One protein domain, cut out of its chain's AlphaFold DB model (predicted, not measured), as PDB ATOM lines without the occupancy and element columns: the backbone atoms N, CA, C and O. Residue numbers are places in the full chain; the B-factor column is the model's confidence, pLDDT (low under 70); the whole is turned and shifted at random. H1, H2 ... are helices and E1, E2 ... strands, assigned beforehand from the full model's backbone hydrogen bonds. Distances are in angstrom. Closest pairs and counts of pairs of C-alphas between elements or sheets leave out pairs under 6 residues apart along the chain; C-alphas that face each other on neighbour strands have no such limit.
ATOM      1  N   PRO A  18     116.108 -57.885  31.219       93.06
ATOM      2  CA  PRO A  18     117.000 -57.159  30.317       93.06
ATOM      3  C   PRO A  18     116.421 -57.032  28.900       93.06
ATOM      4  O   PRO A  18     115.909 -57.998  28.336       93.06
ATOM      5  N   ARG A  19     116.559 -55.864  28.271       92.00
ATOM      6  CA  ARG A  19     116.007 -55.552  26.935       92.00
ATOM      7  C   ARG A  19     116.543 -56.455  25.815       92.00
ATOM      8  O   ARG A  19     115.922 -56.589  24.758       92.00
ATOM      9  N   THR A  20     117.700 -57.077  26.024       91.44
ATOM     10  CA  THR A  20     118.315 -58.045  25.099       91.44
ATOM     11  C   THR A  20     117.666 -59.427  25.162       91.44
ATOM     12  O   THR A  20     117.840 -60.237  24.253       91.44
ATOM     13  N   VAL A  21     116.888 -59.704  26.206       91.56
ATOM     14  CA  VAL A  21     116.187 -60.969  26.390       91.56
ATOM     15  C   VAL A  21     114.835 -60.927  25.672       91.56
ATOM     16  O   VAL A  21     114.214 -59.881  25.480       91.56
ATOM     17  N   ARG A  22     114.385 -62.097  25.219       91.94
ATOM     18  CA  ARG A  22     113.049 -62.322  24.661       91.94
ATOM     19  C   ARG A  22     112.356 -63.406  25.465       91.94
ATOM     20  O   ARG A  22     112.993 -64.406  25.810       91.94
ATOM     21  N   LEU A  23     111.076 -63.200  25.743       93.12
ATOM     22  CA  LEU A  23     110.226 -64.225  26.322       93.12
ATOM     23  C   LEU A  23     109.905 -65.255  25.237       93.12
ATOM     24  O   LEU A  23     109.490 -64.868  24.147       93.12
ATOM     25  N   LEU A  24     110.107 -66.547  25.517       93.62
ATOM     26  CA  LEU A  24     109.865 -67.608  24.532       93.62
ATOM     27  C   LEU A  24     108.449 -67.525  23.962       93.62
ATOM     28  O   LEU A  24     108.267 -67.633  22.755       93.62
ATOM     29  N   VAL A  25     107.450 -67.292  24.817       91.12
ATOM     30  CA  VAL A  25     106.053 -67.288  24.375       91.12
ATOM     31  C   VAL A  25     105.672 -66.085  23.524       91.12
ATOM     32  O   VAL A  25     104.703 -66.182  22.784       91.12
ATOM     33  N   ALA A  26     106.443 -64.996  23.543       91.69
ATOM     34  CA  ALA A  26     106.210 -63.850  22.663       91.69
ATOM     35  C   ALA A  26     106.634 -64.113  21.203       91.69
ATOM     36  O   ALA A  26     106.391 -63.290  20.321       91.69
ATOM     37  N   ASP A  27     107.290 -65.242  20.931       92.75
ATOM     38  CA  ASP A  27     107.684 -65.636  19.585       92.75
ATOM     39  C   ASP A  27     106.474 -66.050  18.734       92.75
ATOM     40  O   ASP A  27     105.648 -66.849  19.166       92.75
ATOM     41  N   GLY A  28     106.397 -65.570  17.489       89.38
ATOM     42  CA  GLY A  28     105.295 -65.891  16.574       89.38
ATOM     43  C   GLY A  28     105.179 -67.373  16.191       89.38
ATOM     44  O   GLY A  28     104.131 -67.781  15.698       89.38
ATOM     45  N   LEU A  29     106.215 -68.190  16.419       91.38
ATOM     46  CA  LEU A  29     106.135 -69.649  16.264       91.38
ATOM     47  C   LEU A  29     105.420 -70.343  17.434       91.38
ATOM     48  O   LEU A  29     105.042 -71.507  17.309       91.38
ATOM     49  N   VAL A  30     105.260 -69.665  18.574       93.00
ATOM     50  CA  VAL A  30     104.664 -70.225  19.790       93.00
ATOM     51  C   VAL A  30     103.174 -69.910  19.825       93.00
ATOM     52  O   VAL A  30     102.719 -68.910  20.383       93.00
ATOM     53  N   ASP A  31     102.405 -70.800  19.209       91.81
ATOM     54  CA  ASP A  31     100.958 -70.681  19.114       91.81
ATOM     55  C   ASP A  31     100.221 -71.114  20.398       91.81
ATOM     56  O   ASP A  31     100.796 -71.548  21.405       91.81
ATOM     57  N   ARG A  32      98.889 -71.007  20.359       91.56
ATOM     58  CA  ARG A  32      98.017 -71.415  21.465       91.56
ATOM     59  C   ARG A  32      98.132 -72.906  21.792       91.56
ATOM     60  O   ARG A  32      97.981 -73.271  22.957       91.56
ATOM     61  N   ALA A  33      98.367 -73.767  20.802       93.06
ATOM     62  CA  ALA A  33      98.487 -75.202  21.030       93.06
ATOM     63  C   ALA A  33      99.755 -75.502  21.836       93.06
ATOM     64  O   ALA A  33      99.661 -76.140  22.884       93.06
ATOM     65  N   PHE A  34     100.897 -74.940  21.436       94.19
ATOM     66  CA  PHE A  34     102.155 -75.065  22.167       94.19
ATOM     67  C   PHE A  34     102.024 -74.547  23.603       94.19
ATOM     68  O   PHE A  34     102.359 -75.253  24.557       94.19
ATOM     69  N   ARG A  35     101.469 -73.339  23.776       93.56
ATOM     70  CA  ARG A  35     101.258 -72.742  25.104       93.56
ATOM     71  C   ARG A  35     100.381 -73.610  26.005       93.56
ATOM     72  O   ARG A  35     100.663 -73.697  27.196       93.56
ATOM     73  N   ASN A  36      99.352 -74.258  25.453       92.25
ATOM     74  CA  ASN A  36      98.476 -75.169  26.190       92.25
ATOM     75  C   ASN A  36      99.151 -76.497  26.540       92.25
ATOM     76  O   ASN A  36      98.954 -76.989  27.647       92.25
ATOM     77  N   THR A  37      99.938 -77.070  25.625       93.19
ATOM     78  CA  THR A  37     100.671 -78.323  25.859       93.19
ATOM     79  C   THR A  37     101.679 -78.182  26.995       93.19
ATOM     80  O   THR A  37     101.820 -79.094  27.806       93.19
ATOM     81  N   TRP A  38     102.357 -77.036  27.070       93.81
ATOM     82  CA  TRP A  38     103.424 -76.782  28.043       93.81
ATOM     83  C   TRP A  38     102.982 -75.941  29.245       93.81
ATOM     84  O   TRP A  38     103.821 -75.498  30.030       93.81
ATOM     85  N   PHE A  39     101.676 -75.723  29.405       94.75
ATOM     86  CA  PHE A  39     101.132 -74.928  30.498       94.75
ATOM     87  C   PHE A  39     101.395 -75.594  31.855       94.75
ATOM     88  O   PHE A  39     100.969 -76.724  32.096       94.75
ATOM     89  N   GLY A  40     102.094 -74.891  32.747       93.56
ATOM     90  CA  GLY A  40     102.520 -75.417  34.038       93.56
ATOM     91  C   GLY A  40     103.576 -76.511  33.911       93.56
ATOM     92  O   GLY A  40     103.605 -77.422  34.731       93.56
ATOM     93  N   CYS A  41     104.417 -76.504  32.873       92.62
ATOM     94  CA  CYS A  41     105.480 -77.498  32.780       92.62
ATOM     95  C   CYS A  41     106.467 -77.338  33.949       92.62
ATOM     96  O   CYS A  41     107.056 -76.274  34.139       92.62
ATOM     97  N   VAL A  42     106.663 -78.405  34.729       90.06
ATOM     98  CA  VAL A  42     107.600 -78.402  35.865       90.06
ATOM     99  C   VAL A  42     109.055 -78.189  35.435       90.06
ATOM    100  O   VAL A  42     109.796 -77.530  36.153       90.06
ATOM    101  N   ASP A  43     109.437 -78.678  34.251       90.81
ATOM    102  CA  ASP A  43     110.775 -78.513  33.673       90.81
ATOM    103  C   ASP A  43     110.725 -77.479  32.529       90.81
ATOM    104  O   ASP A  43     110.502 -77.849  31.372       90.81
ATOM    105  N   PRO A  44     110.924 -76.174  32.801       91.12
ATOM    106  CA  PRO A  44     110.889 -75.145  31.761       91.12
ATOM    107  C   PRO A  44     111.984 -75.331  30.704       91.12
ATOM    108  O   PRO A  44     111.828 -74.881  29.568       91.12
ATOM    109  N   ALA A  45     113.077 -76.025  31.025       92.56
ATOM    110  CA  ALA A  45     114.122 -76.297  30.051       92.56
ATOM    111  C   ALA A  45     113.716 -77.379  29.042       92.56
ATOM    112  O   ALA A  45     114.135 -77.319  27.886       92.56
ATOM    113  N   ARG A  46     112.806 -78.289  29.415       93.19
ATOM    114  CA  ARG A  46     112.116 -79.139  28.436       93.19
ATOM    115  C   ARG A  46     111.363 -78.301  27.405       93.19
ATOM    116  O   ARG A  46     111.453 -78.583  26.216       93.19
ATOM    117  N   VAL A  47     110.671 -77.249  27.838       94.75
ATOM    118  CA  VAL A  47     109.940 -76.353  26.925       94.75
ATOM    119  C   VAL A  47     110.900 -75.649  25.960       94.75
ATOM    120  O   VAL A  47     110.612 -75.577  24.766       94.75
ATOM    121  N   LEU A  48     112.067 -75.198  26.443       94.06
ATOM    122  CA  LEU A  48     113.120 -74.619  25.595       94.06
ATOM    123  C   LEU A  48     113.612 -75.605  24.527       94.06
ATOM    124  O   LEU A  48     113.760 -75.220  23.369       94.06
ATOM    125  N   VAL A  49     113.846 -76.867  24.898       94.25
ATOM    126  CA  VAL A  49     114.272 -77.928  23.968       94.25
ATOM    127  C   VAL A  49     113.227 -78.167  22.879       94.25
ATOM    128  O   VAL A  49     113.566 -78.275  21.702       94.25
ATOM    129  N   GLU A  50     111.951 -78.240  23.244       94.81
ATOM    130  CA  GLU A  50     110.870 -78.520  22.292       94.81
ATOM    131  C   GLU A  50     110.638 -77.338  21.348       94.81
ATOM    132  O   GLU A  50     110.491 -77.517  20.138       94.81
ATOM    133  N   TYR A  51     110.724 -76.115  21.872       94.88
ATOM    134  CA  TYR A  51     110.757 -74.910  21.051       94.88
ATOM    135  C   TYR A  51     111.964 -74.896  20.098       94.88
ATOM    136  O   TYR A  51     111.814 -74.577  18.918       94.88
ATOM    137  N   ALA A  52     113.152 -75.297  20.561       94.19
ATOM    138  CA  ALA A  52     114.343 -75.382  19.721       94.19
ATOM    139  C   ALA A  52     114.162 -76.371  18.560       94.19
ATOM    140  O   ALA A  52     114.557 -76.070  17.437       94.19
ATOM    141  N   ARG A  53     113.493 -77.509  18.789       93.19
ATOM    142  CA  ARG A  53     113.150 -78.465  17.721       93.19
ATOM    143  C   ARG A  53     112.216 -77.859  16.677       93.19
ATOM    144  O   ARG A  53     112.421 -78.084  15.488       93.19
ATOM    145  N   MET A  54     111.232 -77.057  17.089       93.06
ATOM    146  CA  MET A  54     110.380 -76.319  16.145       93.06
ATOM    147  C   MET A  54     111.192 -75.301  15.335       93.06
ATOM    148  O   MET A  54     111.043 -75.190  14.120       93.06
ATOM    149  N   ARG A  55     112.094 -74.581  16.007       92.56
ATOM    150  CA  ARG A  55     112.987 -73.582  15.409       92.56
ATOM    151  C   ARG A  55     114.057 -74.184  14.496       92.56
ATOM    152  O   ARG A  55     114.463 -73.504  13.552       92.56
ATOM    153  N   ALA A  56     114.456 -75.439  14.693       91.94
ATOM    154  CA  ALA A  56     115.433 -76.129  13.848       91.94
ATOM    155  C   ALA A  56     115.008 -76.182  12.374       91.94
ATOM    156  O   ALA A  56     115.843 -76.022  11.486       91.94
ATOM    157  N   ALA A  57     113.700 -76.264  12.098       88.00
ATOM    158  CA  ALA A  57     113.161 -76.169  10.737       88.00
ATOM    159  C   ALA A  57     113.447 -74.812  10.055       88.00
ATOM    160  O   ALA A  57     113.373 -74.702   8.834       88.00
ATOM    161  N   THR A  58     113.792 -73.783  10.835       89.44
ATOM    162  CA  THR A  58     114.164 -72.436  10.370       89.44
ATOM    163  C   THR A  58     115.677 -72.178  10.409       89.44
ATOM    164  O   THR A  58     116.102 -71.041  10.224       89.44
ATOM    165  N   GLY A  59     116.495 -73.211  10.660       89.44
ATOM    166  CA  GLY A  59     117.960 -73.115  10.724       89.44
ATOM    167  C   GLY A  59     118.522 -72.616  12.062       89.44
ATOM    168  O   GLY A  59     119.688 -72.245  12.129       89.44
ATOM    169  N   TRP A  60     117.703 -72.583  13.115       92.38
ATOM    170  CA  TRP A  60     118.116 -72.179  14.462       92.38
ATOM    171  C   TRP A  60     118.495 -73.386  15.322       92.38
ATOM    172  O   TRP A  60     117.850 -74.428  15.248       92.38
ATOM    173  N   GLU A  61     119.477 -73.214  16.204       91.94
ATOM    174  CA  GLU A  61     119.939 -74.252  17.128       91.94
ATOM    175  C   GLU A  61     120.036 -73.709  18.560       91.94
ATOM    176  O   GLU A  61     120.470 -72.577  18.789       91.94
ATOM    177  N   LEU A  62     119.625 -74.522  19.539       93.69
ATOM    178  CA  LEU A  62     119.831 -74.231  20.955       93.69
ATOM    179  C   LEU A  62     121.233 -74.686  21.358       93.69
ATOM    180  O   LEU A  62     121.451 -75.861  21.629       93.69
ATOM    181  N   VAL A  63     122.166 -73.739  21.405       93.06
ATOM    182  CA  VAL A  63     123.579 -74.027  21.696       93.06
ATOM    183  C   VAL A  63     123.887 -74.073  23.191       93.06
ATOM    184  O   VAL A  63     124.693 -74.891  23.619       93.06
ATOM    185  N   ALA A  64     123.225 -73.227  23.990       93.31
ATOM    186  CA  ALA A  64     123.457 -73.147  25.427       93.31
ATOM    187  C   ALA A  64     122.210 -72.713  26.216       93.31
ATOM    188  O   ALA A  64     121.358 -71.984  25.695       93.31
ATOM    189  N   ALA A  65     122.118 -73.119  27.485       92.75
ATOM    190  CA  ALA A  65     121.047 -72.719  28.399       92.75
ATOM    191  C   ALA A  65     121.507 -72.630  29.864       92.75
ATOM    192  O   ALA A  65     122.432 -73.313  30.293       92.75
ATOM    193  N   ALA A  66     120.816 -71.815  30.659       90.81
ATOM    194  CA  ALA A  66     120.981 -71.773  32.109       90.81
ATOM    195  C   ALA A  66     119.632 -72.021  32.790       90.81
ATOM    196  O   ALA A  66     118.606 -71.520  32.323       90.81
ATOM    197  N   THR A  67     119.627 -72.790  33.878       89.31
ATOM    198  CA  THR A  67     118.408 -73.153  34.619       89.31
ATOM    199  C   THR A  67     118.570 -72.881  36.107       89.31
ATOM    200  O   THR A  67     119.667 -72.986  36.644       89.31
ATOM    201  N   SER A  68     117.476 -72.536  36.786       84.19
ATOM    202  CA  SER A  68     117.445 -72.366  38.247       84.19
ATOM    203  C   SER A  68     117.231 -73.678  39.010       84.19
ATOM    204  O   SER A  68     117.225 -73.680  40.235       84.19
ATOM    205  N   ASP A  69     116.996 -74.776  38.292       78.56
ATOM    206  CA  ASP A  69     116.746 -76.107  38.839       78.56
ATOM    207  C   ASP A  69     117.412 -77.165  37.948       78.56
ATOM    208  O   ASP A  69     117.813 -76.875  36.812       78.56
ATOM    209  N   GLN A  70     117.532 -78.392  38.449       77.56
ATOM    210  CA  GLN A  70     118.086 -79.507  37.695       77.56
ATOM    211  C   GLN A  70     117.184 -79.857  36.511       77.56
ATOM    212  O   GLN A  70     116.000 -80.147  36.674       77.56
ATOM    213  N   SER A  71     117.758 -79.900  35.307       81.94
ATOM    214  CA  SER A  71     117.037 -80.335  34.107       81.94
ATOM    215  C   SER A  71     117.777 -81.458  33.397       81.94
ATOM    216  O   SER A  71     118.890 -81.300  32.894       81.94
ATOM    217  N   SER A  72     117.124 -82.615  33.309       85.56
ATOM    218  CA  SER A  72     117.621 -83.729  32.493       85.56
ATOM    219  C   SER A  72     117.430 -83.489  30.991       85.56
ATOM    220  O   SER A  72     118.177 -84.049  30.189       85.56
ATOM    221  N   SER A  73     116.487 -82.622  30.607       90.06
ATOM    222  CA  SER A  73     116.115 -82.368  29.212       90.06
ATOM    223  C   SER A  73     117.262 -81.758  28.397       90.06
ATOM    224  O   SER A  73     117.501 -82.179  27.265       90.06
ATOM    225  N   LEU A  74     118.016 -80.820  28.985       91.12
ATOM    226  CA  LEU A  74     119.184 -80.202  28.338       91.12
ATOM    227  C   LEU A  74     120.321 -81.209  28.145       91.12
ATOM    228  O   LEU A  74     120.859 -81.322  27.042       91.12
ATOM    229  N   ARG A  75     120.621 -82.008  29.184       87.56
ATOM    230  CA  ARG A  75     121.616 -83.097  29.128       87.56
ATOM    231  C   ARG A  75     121.313 -84.093  28.017       87.56
ATOM    232  O   ARG A  75     122.196 -84.424  27.234       87.56
ATOM    233  N   GLN A  76     120.069 -84.562  27.942       89.62
ATOM    234  CA  GLN A  76     119.642 -85.560  26.956       89.62
ATOM    235  C   GLN A  76     119.752 -85.060  25.512       89.62
ATOM    236  O   GLN A  76     119.922 -85.867  24.603       89.62
ATOM    237  N   CYS A  77     119.673 -83.745  25.302       89.50
ATOM    238  CA  CYS A  77     119.791 -83.131  23.981       89.50
ATOM    239  C   CYS A  77     121.210 -82.644  23.656       89.50
ATOM    240  O   CYS A  77     121.396 -82.031  22.612       89.50
ATOM    241  N   GLY A  78     122.198 -82.893  24.524       89.56
ATOM    242  CA  GLY A  78     123.583 -82.469  24.302       89.56
ATOM    243  C   GLY A  78     123.790 -80.950  24.306       89.56
ATOM    244  O   GLY A  78     124.802 -80.484  23.794       89.56
ATOM    245  N   VAL A  79     122.851 -80.184  24.869       92.56
ATOM    246  CA  VAL A  79     122.935 -78.719  24.953       92.56
ATOM    247  C   VAL A  79     123.920 -78.338  26.055       92.56
ATOM    248  O   VAL A  79     123.835 -78.868  27.168       92.56
ATOM    249  N   GLU A  80     124.832 -77.404  25.781       92.56
ATOM    250  CA  GLU A  80     125.706 -76.842  26.814       92.56
ATOM    251  C   GLU A  80     124.845 -76.169  27.889       92.56
ATOM    252  O   GLU A  80     123.979 -75.348  27.586       92.56
ATOM    253  N   HIS A  81     125.013 -76.527  29.160       91.12
ATOM    254  CA  HIS A  81     124.154 -75.960  30.193       91.12
ATOM    255  C   HIS A  81     124.841 -75.764  31.530       91.12
ATOM    256  O   HIS A  81     125.746 -76.504  31.910       91.12
ATOM    257  N   VAL A  82     124.337 -74.766  32.251       89.62
ATOM    258  CA  VAL A  82     124.705 -74.479  33.633       89.62
ATOM    259  C   VAL A  82     123.454 -74.520  34.498       89.62
ATOM    260  O   VAL A  82     122.469 -73.828  34.238       89.62
ATOM    261  N   GLU A  83     123.511 -75.320  35.556       85.25
ATOM    262  CA  GLU A  83     122.532 -75.282  36.636       85.25
ATOM    263  C   GLU A  83     122.968 -74.188  37.613       85.25
ATOM    264  O   GLU A  83     123.944 -74.328  38.353       85.25
ATOM    265  N   SER A  84     122.269 -73.058  37.575       74.62
ATOM    266  CA  SER A  84     122.453 -71.972  38.524       74.62
ATOM    267  C   SER A  84     121.739 -72.339  39.816       74.62
ATOM    268  O   SER A  84     120.606 -71.924  40.061       74.62
ATOM    269  N   TYR A  85     122.419 -73.100  40.667       62.22
ATOM    270  CA  TYR A  85     122.048 -73.178  42.073       62.22
ATOM    271  C   TYR A  85     122.054 -71.754  42.618       62.22
ATOM    272  O   TYR A  85     123.010 -71.014  42.379       62.22
ATOM    273  N   ALA A  86     120.985 -71.352  43.307       55.12
ATOM    274  CA  ALA A  86     121.005 -70.125  44.081       55.12
ATOM    275  C   ALA A  86     122.174 -70.243  45.065       55.12
ATOM    276  O   ALA A  86     122.063 -70.871  46.117       55.12
ATOM    277  N   PHE A  87     123.331 -69.691  44.698       46.72
ATOM    278  CA  PHE A  87     124.355 -69.404  45.677       46.72
ATOM    279  C   PHE A  87     123.660 -68.555  46.740       46.72
ATOM    280  O   PHE A  87     122.879 -67.667  46.376       46.72
ATOM    281  N   PRO A  88     123.926 -68.773  48.036       46.91
ATOM    282  CA  PRO A  88     123.584 -67.799  49.054       46.91
ATOM    283  C   PRO A  88     124.508 -66.589  48.859       46.91
ATOM    284  O   PRO A  88     125.334 -66.267  49.706       46.91
ATOM    285  N   MET A  89     124.431 -65.937  47.696       48.69
ATOM    286  CA  MET A  89     124.894 -64.580  47.558       48.69
ATOM    287  C   MET A  89     123.995 -63.770  48.470       48.69
ATOM    288  O   MET A  89     122.768 -63.880  48.419       48.69
ATOM    289  N   SER A  90     124.621 -62.997  49.347       49.25
ATOM    290  CA  SER A  90     123.929 -61.961  50.087       49.25
ATOM    291  C   SER A  90     123.227 -61.082  49.046       49.25
ATOM    292  O   SER A  90     123.856 -60.316  48.318       49.25
ATOM    293  N   VAL A  91     121.905 -61.239  48.934       52.00
ATOM    294  CA  VAL A  91     121.041 -60.494  48.002       52.00
ATOM    295  C   VAL A  91     121.100 -58.983  48.298       52.00
ATOM    296  O   VAL A  91     120.615 -58.173  47.521       52.00
ATOM    297  N   ALA A  92     121.739 -58.590  49.404       57.69
ATOM    298  CA  ALA A  92     121.924 -57.211  49.817       57.69
ATOM    299  C   ALA A  92     122.884 -56.400  48.923       57.69
ATOM    300  O   ALA A  92     122.810 -55.175  48.953       57.69
ATOM    301  N   GLU A  93     123.769 -57.033  48.139       56.56
ATOM    302  CA  GLU A  93     124.810 -56.312  47.374       56.56
ATOM    303  C   GLU A  93     124.549 -56.221  45.864       56.56
ATOM    304  O   GLU A  93     125.207 -55.441  45.175       56.56
ATOM    305  N   ILE A  94     123.582 -56.974  45.332       64.62
ATOM    306  CA  ILE A  94     123.207 -56.887  43.917       64.62
ATOM    307  C   ILE A  94     121.995 -55.962  43.818       64.62
ATOM    308  O   ILE A  94     120.938 -56.313  44.347       64.62
ATOM    309  N   PRO A  95     122.108 -54.792  43.160       69.81
ATOM    310  CA  PRO A  95     120.959 -53.925  42.972       69.81
ATOM    311  C   PRO A  95     119.878 -54.698  42.217       69.81
ATOM    312  O   PRO A  95     120.136 -55.268  41.153       69.81
ATOM    313  N   LEU A  96     118.674 -54.734  42.791       76.69
ATOM    314  CA  LEU A  96     117.527 -55.330  42.122       76.69
ATOM    315  C   LEU A  96     117.318 -54.603  40.787       76.69
ATOM    316  O   LEU A  96     117.371 -53.368  40.770       76.69
ATOM    317  N   PRO A  97     117.088 -55.332  39.680       81.19
ATOM    318  CA  PRO A  97     116.701 -54.711  38.425       81.19
ATOM    319  C   PRO A  97     115.535 -53.751  38.656       81.19
ATOM    320  O   PRO A  97     114.583 -54.085  39.360       81.19
ATOM    321  N   VAL A  98     115.615 -52.565  38.064       88.12
ATOM    322  CA  VAL A  98     114.552 -51.554  38.076       88.12
ATOM    323  C   VAL A  98     114.110 -51.282  36.647       88.12
ATOM    324  O   VAL A  98     114.836 -51.578  35.698       88.12
ATOM    325  N   LEU A  99     112.918 -50.713  36.475       87.88
ATOM    326  CA  LEU A  99     112.477 -50.275  35.157       87.88
ATOM    327  C   LEU A  99     113.311 -49.068  34.707       87.88
ATOM    328  O   LEU A  99     113.152 -47.964  35.222       87.88
ATOM    329  N   ASP A 100     114.205 -49.291  33.749       88.31
ATOM    330  CA  ASP A 100     115.141 -48.298  33.223       88.31
ATOM    331  C   ASP A 100     115.373 -48.489  31.707       88.31
ATOM    332  O   ASP A 100     114.654 -49.216  31.019       88.31
ATOM    333  N   GLY A 101     116.381 -47.823  31.135       87.25
ATOM    334  CA  GLY A 101     116.724 -47.996  29.718       87.25
ATOM    335  C   GLY A 101     117.196 -49.414  29.356       87.25
ATOM    336  O   GLY A 101     117.081 -49.825  28.197       87.25
ATOM    337  N   MET A 102     117.684 -50.183  30.331       91.81
ATOM    338  CA  MET A 102     118.302 -51.498  30.148       91.81
ATOM    339  C   MET A 102     117.335 -52.654  30.384       91.81
ATOM    340  O   MET A 102     117.534 -53.728  29.812       91.81
ATOM    341  N   HIS A 103     116.275 -52.435  31.156       93.94
ATOM    342  CA  HIS A 103     115.252 -53.426  31.455       93.94
ATOM    343  C   HIS A 103     113.906 -53.062  30.826       93.94
ATOM    344  O   HIS A 103     113.636 -51.917  30.467       93.94
ATOM    345  N   VAL A 104     113.060 -54.065  30.635       94.62
ATOM    346  CA  VAL A 104     111.733 -53.915  30.043       94.62
ATOM    347  C   VAL A 104     110.665 -54.451  30.979       94.62
ATOM    348  O   VAL A 104     110.884 -55.388  31.752       94.62
ATOM    349  N   HIS A 105     109.493 -53.836  30.880       95.38
ATOM    350  CA  HIS A 105     108.300 -54.242  31.601       95.38
ATOM    351  C   HIS A 105     107.771 -55.590  31.084       95.38
ATOM    352  O   HIS A 105     107.854 -55.882  29.888       95.38
TER     353      HIS A 105
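What this domain is: This is residues 18 to 105 of the 255 residues of an uncharacterized protein of Mycobacterium nebraskense (UniProt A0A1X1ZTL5). Little regular structure: a small parallel sheet, E1 and E2, is joined through H3, which packs on H2, with H1 set off beyond; the tail sticks out with residues 87 to 96, then folds back towards the first printed residues. The 88 printed residues hold H1, H2, E1, H3 and E2 in that order, a mixed class with 32 residues in named elements. The whole is loose, radius of gyration of the C-alphas 15.2 A, spanning 43 by 29 by 26 A.

How they stand to each other: H1, residues 32 to 37, is near H2, residues 44 to 56. H2 touches H3, residues 72 to 76, with residues 45 to 49 alone; the closest C-alphas, Arg 46 and Ser 73, are 5.2 A apart. E1, residues 64 to 67, and E2, residues 80 to 83, are parallel at 14 degrees; N 65 and O 80, 2.9 A apart, are within hydrogen-bond range. E1, H3 and E2 form a strand-helix-strand unit, parallel strands with a helix between, its crossover right-handed. In H1, H2 and H3 every O i to N i+4 pair is within hydrogen-bond range.

Where its parts are: H1 begins at C-alpha 32 (98.017, -71.415, 21.465); H2 is 18.5 A long; E2 ends at C-alpha 83 (122.532, -75.282, 36.636).

The domain as a whole: The printed part has no cut. The farthest C-alphas, Ala 57 and Ala 92, are 44.3 A apart. Residues 85 to 95 have pLDDT under 70.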